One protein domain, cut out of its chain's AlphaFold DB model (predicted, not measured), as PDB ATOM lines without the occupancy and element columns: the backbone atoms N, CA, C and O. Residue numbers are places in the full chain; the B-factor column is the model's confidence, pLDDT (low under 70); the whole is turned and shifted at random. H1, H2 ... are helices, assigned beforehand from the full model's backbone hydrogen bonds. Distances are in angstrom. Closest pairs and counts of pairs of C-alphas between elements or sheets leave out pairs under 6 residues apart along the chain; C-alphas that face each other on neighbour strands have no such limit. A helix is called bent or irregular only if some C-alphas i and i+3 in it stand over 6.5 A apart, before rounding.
ATOM      1  N   ILE A  53      91.688 -35.393  39.014       87.12
ATOM      2  CA  ILE A  53      91.459 -34.174  38.222       87.12
ATOM      3  C   ILE A  53      92.684 -33.879  37.348       87.12
ATOM      4  O   ILE A  53      92.540 -33.684  36.150       87.12
ATOM      5  N   HIS A  54      93.889 -33.970  37.916       85.06
ATOM      6  CA  HIS A  54      95.132 -33.732  37.182       85.06
ATOM      7  C   HIS A  54      95.328 -34.731  36.028       85.06
ATOM      8  O   HIS A  54      95.711 -34.342  34.929       85.06
ATOM      9  N   SER A  55      95.010 -36.015  36.227       87.06
ATOM     10  CA  SER A  55      95.097 -37.008  35.146       87.06
ATOM     11  C   SER A  55      94.013 -36.837  34.078       87.06
ATOM     12  O   SER A  55      94.180 -37.284  32.943       87.06
ATOM     13  N   ILE A  56      92.887 -36.203  34.415       89.94
ATOM     14  CA  ILE A  56      91.901 -35.757  33.433       89.94
ATOM     15  C   ILE A  56      92.462 -34.573  32.649       89.94
ATOM     16  O   ILE A  56      92.539 -34.673  31.431       89.94
ATOM     17  N   GLU A  57      92.900 -33.510  33.321       88.19
ATOM     18  CA  GLU A  57      93.469 -32.310  32.689       88.19
ATOM     19  C   GLU A  57      94.600 -32.675  31.722       88.19
ATOM     20  O   GLU A  57      94.597 -32.252  30.570       88.19
ATOM     21  N   GLN A  58      95.510 -33.562  32.133       85.31
ATOM     22  CA  GLN A  58      96.610 -34.005  31.281       85.31
ATOM     23  C   GLN A  58      96.136 -34.738  30.018       85.31
ATOM     24  O   GLN A  58      96.689 -34.521  28.941       85.31
ATOM     25  N   ARG A  59      95.105 -35.587  30.124       89.62
ATOM     26  CA  ARG A  59      94.534 -36.279  28.958       89.62
ATOM     27  C   ARG A  59      93.787 -35.322  28.034       89.62
ATOM     28  O   ARG A  59      93.889 -35.470  26.823       89.62
ATOM     29  N   TRP A  60      93.076 -34.341  28.583       90.12
ATOM     30  CA  TRP A  60      92.420 -33.304  27.784       90.12
ATOM     31  C   TRP A  60      93.430 -32.472  27.002       90.12
ATOM     32  O   TRP A  60      93.254 -32.292  25.802       90.12
ATOM     33  N   ASN A  61      94.534 -32.078  27.638       85.62
ATOM     34  CA  ASN A  61      95.597 -31.336  26.967       85.62
ATOM     35  C   ASN A  61      96.171 -32.123  25.777       85.62
ATOM     36  O   ASN A  61      96.347 -31.561  24.703       85.62
ATOM     37  N   GLN A  62      96.401 -33.434  25.923       86.31
ATOM     38  CA  GLN A  62      96.864 -34.278  24.809       86.31
ATOM     39  C   GLN A  62      95.877 -34.286  23.633       86.31
ATOM     40  O   GLN A  62      96.297 -34.245  22.477       86.31
ATOM     41  N   VAL A  63      94.572 -34.319  23.918       91.06
ATOM     42  CA  VAL A  63      93.526 -34.261  22.887       91.06
ATOM     43  C   VAL A  63      93.519 -32.903  22.185       91.06
ATOM     44  O   VAL A  63      93.430 -32.867  20.959       91.06
ATOM     45  N   GLU A  64      93.657 -31.801  22.925       89.44
ATOM     46  CA  GLU A  64      93.734 -30.454  22.343       89.44
ATOM     47  C   GLU A  64      94.954 -30.296  21.429       89.44
ATOM     48  O   GLU A  64      94.816 -29.765  20.327       89.44
ATOM     49  N   CYS A  65      96.117 -30.825  21.822       85.25
ATOM     50  CA  CYS A  65      97.317 -30.797  20.984       85.25
ATOM     51  C   CYS A  65      97.108 -31.528  19.654       85.25
ATOM     52  O   CYS A  65      97.420 -30.992  18.594       85.25
ATOM     53  N   ILE A  66      96.555 -32.744  19.701       88.75
ATOM     54  CA  ILE A  66      96.297 -33.539  18.492       88.75
ATOM     55  C   ILE A  66      95.291 -32.821  17.591       88.75
ATOM     56  O   ILE A  66      95.478 -32.772  16.375       88.75
ATOM     57  N   LEU A  67      94.234 -32.247  18.172       89.94
ATOM     58  CA  LEU A  67      93.242 -31.495  17.415       89.94
ATOM     59  C   LEU A  67      93.864 -30.267  16.742       89.94
ATOM     60  O   LEU A  67      93.594 -30.041  15.566       89.94
ATOM     61  N   ALA A  68      94.747 -29.535  17.425       86.94
ATOM     62  CA  ALA A  68      95.484 -28.422  16.829       86.94
ATOM     63  C   ALA A  68      96.344 -28.874  15.633       86.94
ATOM     64  O   ALA A  68      96.278 -28.268  14.567       86.94
ATOM     65  N   THR A  69      97.070 -29.992  15.747       87.69
ATOM     66  CA  THR A  69      97.848 -30.553  14.625       87.69
ATOM     67  C   THR A  69      96.959 -30.968  13.449       87.69
ATOM     68  O   THR A  69      97.312 -30.755  12.289       87.69
ATOM     69  N   ILE A  70      95.785 -31.545  13.722       89.69
ATOM     70  CA  ILE A  70      94.803 -31.858  12.674       89.69
ATOM     71  C   ILE A  70      94.325 -30.567  12.009       89.69
ATOM     72  O   ILE A  70      94.204 -30.538  10.786       89.69
ATOM     73  N   MET A  71      94.102 -29.504  12.788       88.31
ATOM     74  CA  MET A  71      93.656 -28.212  12.271       88.31
ATOM     75  C   MET A  71      94.659 -27.551  11.320       88.31
ATOM     76  O   MET A  71      94.252 -26.845  10.403       88.31
ATOM     77  N   GLU A  72      95.954 -27.799  11.505       86.50
ATOM     78  CA  GLU A  72      97.019 -27.312  10.618       86.50
ATOM     79  C   GLU A  72      97.170 -28.154   9.339       86.50
ATOM     80  O   GLU A  72      97.817 -27.732   8.377       86.50
ATOM     81  N   SER A  73      96.583 -29.354   9.298       89.81
ATOM     82  CA  SER A  73      96.692 -30.240   8.145       89.81
ATOM     83  C   SER A  73      95.844 -29.733   6.971       89.81
ATOM     84  O   SER A  73      94.622 -29.628   7.100       89.81
ATOM     85  N   PRO A  74      96.421 -29.572   5.762       90.31
ATOM     86  CA  PRO A  74      95.662 -29.188   4.568       90.31
ATOM     87  C   PRO A  74      94.515 -30.155   4.244       90.31
ATOM     88  O   PRO A  74      93.517 -29.772   3.644       90.31
ATOM     89  N   ARG A  75      94.649 -31.421   4.658       93.44
ATOM     90  CA  ARG A  75      93.658 -32.479   4.430       93.44
ATOM     91  C   ARG A  75      92.390 -32.311   5.268       93.44
ATOM     92  O   ARG A  75      91.377 -32.909   4.929       93.44
ATOM     93  N   ALA A  76      92.453 -31.556   6.362       92.81
ATOM     94  CA  ALA A  76      91.329 -31.337   7.265       92.81
ATOM     95  C   ALA A  76      90.621 -29.994   7.020       92.81
ATOM     96  O   ALA A  76      89.597 -29.731   7.644       92.81
ATOM     97  N   GLN A  77      91.125 -29.155   6.108       92.38
ATOM     98  CA  GLN A  77      90.644 -27.784   5.918       92.38
ATOM     99  C   GLN A  77      89.163 -27.706   5.527       92.38
ATOM    100  O   GLN A  77      88.435 -26.848   6.030       92.38
ATOM    101  N   GLU A  78      88.707 -28.613   4.661       94.31
ATOM    102  CA  GLU A  78      87.299 -28.703   4.255       94.31
ATOM    103  C   GLU A  78      86.412 -29.031   5.462       94.31
ATOM    104  O   GLU A  78      85.484 -28.288   5.772       94.31
ATOM    105  N   LEU A  79      86.788 -30.054   6.238       94.00
ATOM    106  CA  LEU A  79      86.065 -30.457   7.448       94.00
ATOM    107  C   LEU A  79      86.016 -29.342   8.499       94.00
ATOM    108  O   LEU A  79      84.989 -29.131   9.136       94.00
ATOM    109  N   ILE A  80      87.115 -28.610   8.693       94.25
ATOM    110  CA  ILE A  80      87.171 -27.487   9.640       94.25
ATOM    111  C   ILE A  80      86.247 -26.358   9.186       94.25
ATOM    112  O   ILE A  80      85.576 -25.744  10.012       94.25
ATOM    113  N   THR A  81      86.198 -26.091   7.882       94.50
ATOM    114  CA  THR A  81      85.312 -25.072   7.310       94.50
ATOM    115  C   THR A  81      83.852 -25.450   7.535       94.50
ATOM    116  O   THR A  81      83.075 -24.620   8.003       94.50
ATOM    117  N   ASP A  82      83.493 -26.713   7.309       95.88
ATOM    118  CA  ASP A  82      82.152 -27.225   7.588       95.88
ATOM    119  C   ASP A  82      81.805 -27.097   9.078       95.88
ATOM    120  O   ASP A  82      80.764 -26.538   9.421       95.88
ATOM    121  N   LEU A  83      82.715 -27.501   9.973       94.31
ATOM    122  CA  LEU A  83      82.535 -27.380  11.424       94.31
ATOM    123  C   LEU A  83      82.374 -25.928  11.889       94.31
ATOM    124  O   LEU A  83      81.638 -25.677  12.840       94.31
ATOM    125  N   ARG A  84      83.005 -24.953  11.224       95.19
ATOM    126  CA  ARG A  84      82.872 -23.530  11.580       95.19
ATOM    127  C   ARG A  84      81.476 -22.951  11.331       95.19
ATOM    128  O   ARG A  84      81.182 -21.887  11.872       95.19
ATOM    129  N   HIS A  85      80.612 -23.630  10.574       95.81
ATOM    130  CA  HIS A  85      79.209 -23.224  10.431       95.81
ATOM    131  C   HIS A  85      78.404 -23.445  11.716       95.81
ATOM    132  O   HIS A  85      77.417 -22.747  11.952       95.81
ATOM    133  N   ASP A  86      78.827 -24.387  12.559       96.62
ATOM    134  CA  ASP A  86      78.235 -24.593  13.871       96.62
ATOM    135  C   ASP A  86      78.903 -23.664  14.897       96.62
ATOM    136  O   ASP A  86      80.120 -23.673  15.096       96.62
ATOM    137  N   ALA A  87      78.096 -22.841  15.568       93.75
ATOM    138  CA  ALA A  87      78.597 -21.854  16.521       93.75
ATOM    139  C   ALA A  87      79.319 -22.496  17.719       93.75
ATOM    140  O   ALA A  87      80.274 -21.921  18.249       93.75
ATOM    141  N   PHE A  88      78.889 -23.687  18.146       94.81
ATOM    142  CA  PHE A  88      79.509 -24.406  19.252       94.81
ATOM    143  C   PHE A  88      80.857 -25.004  18.836       94.81
ATOM    144  O   PHE A  88      81.849 -24.824  19.547       94.81
ATOM    145  N   ALA A  89      80.922 -25.650  17.673       94.31
ATOM    146  CA  ALA A  89      82.159 -26.194  17.128       94.31
ATOM    147  C   ALA A  89      83.170 -25.085  16.805       94.31
ATOM    148  O   ALA A  89      84.333 -25.206  17.182       94.31
ATOM    149  N   SER A  90      82.732 -23.966  16.221       95.06
ATOM    150  CA  SER A  90      83.593 -22.801  15.978       95.06
ATOM    151  C   SER A  90      84.228 -22.284  17.278       95.06
ATOM    152  O   SER A  90      85.446 -22.138  17.362       95.06
ATOM    153  N   ALA A  91      83.439 -22.145  18.351       93.88
ATOM    154  CA  ALA A  91      83.952 -21.732  19.658       93.88
ATOM    155  C   ALA A  91      84.908 -22.754  20.306       93.88
ATOM    156  O   ALA A  91      85.724 -22.390  21.153       93.88
ATOM    157  N   ILE A  92      84.789 -24.047  19.987       92.06
ATOM    158  CA  ILE A  92      85.756 -25.074  20.412       92.06
ATOM    159  C   ILE A  92      87.061 -24.909  19.630       92.06
ATOM    160  O   ILE A  92      88.122 -24.837  20.243       92.06
ATOM    161  N   LEU A  93      86.983 -24.802  18.303       91.94
ATOM    162  CA  LEU A  93      88.148 -24.651  17.427       91.94
ATOM    163  C   LEU A  93      88.952 -23.392  17.778       91.94
ATOM    164  O   LEU A  93      90.175 -23.449  17.870       91.94
ATOM    165  N   ASP A  94      88.275 -22.280  18.067       91.06
ATOM    166  CA  ASP A  94      88.936 -21.038  18.475       91.06
ATOM    167  C   ASP A  94      89.638 -21.173  19.835       91.06
ATOM    168  O   ASP A  94      90.739 -20.653  20.019       91.06
ATOM    169  N   ARG A  95      89.052 -21.920  20.783       89.25
ATOM    170  CA  ARG A  95      89.700 -22.222  22.071       89.25
ATOM    171  C   ARG A  95      90.935 -23.093  21.901       89.25
ATOM    172  O   ARG A  95      91.945 -22.817  22.539       89.25
ATOM    173  N   VAL A  96      90.856 -24.106  21.044       89.00
ATOM    174  CA  VAL A  96      91.987 -24.988  20.737       89.00
ATOM    175  C   VAL A  96      93.116 -24.174  20.112       89.00
ATOM    176  O   VAL A  96      94.246 -24.269  20.570       89.00
ATOM    177  N   GLN A  97      92.813 -23.299  19.149       84.88
ATOM    178  CA  GLN A  97      93.803 -22.456  18.470       84.88
ATOM    179  C   GLN A  97      94.408 -21.358  19.368       84.88
ATOM    180  O   GLN A  97      95.560 -20.974  19.177       84.88
ATOM    181  N   ALA A  98      93.657 -20.850  20.350       83.81
ATOM    182  CA  ALA A  98      94.144 -19.886  21.341       83.81
ATOM    183  C   ALA A  98      94.816 -20.546  22.564       83.81
ATOM    184  O   ALA A  98      95.302 -19.845  23.456       83.81
ATOM    185  N   GLY A  99      94.811 -21.879  22.639       76.75
ATOM    186  CA  GLY A  99      95.306 -22.630  23.783       76.75
ATOM    187  C   GLY A  99      96.825 -22.501  23.974       76.75
ATOM    188  O   GLY A  99      97.577 -22.334  23.014       76.75
TER     189      GLY A  99
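What this domain is: This is residues 53 to 99 of the 123 residues of the protein "Zn(2)-C6 fungal-type domain-containing protein" of Ganoderma boninense (UniProt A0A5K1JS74). One long helix, H1, turns a corner at its last residues into the shorter H2, and H3 then folds back so that its end meets the second half of H1, the three helices making a rough triangle with the first residues of H1, 53 to 60, sticking out as an arm. The printed part has 47 residues with three named helices, in the order H1, H2, H3, and no named strand; its class is all helix. The whole is only just loose, close to compact, with a radius of gyration of the C-alphas of 11.6 A. Its outline is elongated, with spans of 34 by 22 by 14 A.

Where its parts are: H1 is residues 53 to 72 and runs 29.0 A from its first to its last C-alpha, beginning at C-alpha 53, (91.459, -34.174, 38.222). H2 is residues 74 to 83 and runs 14.9 A, with C-alpha 74 at (95.662, -29.188, 4.568). It is irregular: C-alphas 75 and 78 are 7.4 A apart. H3 is residues 87 to 97, runs 15.3 A and ends at C-alpha 97, (93.803, -22.456, 18.470).

How they stand to each other: H1 and H2 touch only at the corner by their tight link, and only just, with 3 pairs of C-alphas within 8 A. H1 touches H2 with residues 70 to 71 alone, and the closest C-alphas of the two, those of Ile 70 and Ala 76, are 6.4 A apart. The two run opposite ways at a steep tilt of 69.7 degrees, only just short of about perpendicular. H2 and H3, joined by a tight link, are close but not clearly touching; their closest C-alphas, those of Leu 83 and Ala 89, are 5.8 A apart. They run opposite ways at a tilt of 37 degrees, only just steep. H1 touches H3 with residues 64 to 68 alone. Their closest C-alphas, those of Glu 64 and Val 96, are 6.0 A apart, and their lines stand about perpendicular, at 85 degrees. In H1 and H3 every O i to N i+4 pair is within hydrogen-bond range; in H2, 4 of 6 are.

The domain as a whole: The two C-alphas farthest apart, those of Ile 53 and Glu 78, are 34.7 A from each other. Residues 53 to 60, which belong to H1, stand free, and so do residues 73 to 78, of which 74 to 78 belong to H2. Without these stretches the body has 33 residues and spans 25 by 15 by 12 A. The printed part has no cut, and neither link is long. The mean pLDDT of the printed part is 90.3, and no printed residue is under 70 in this predicted model.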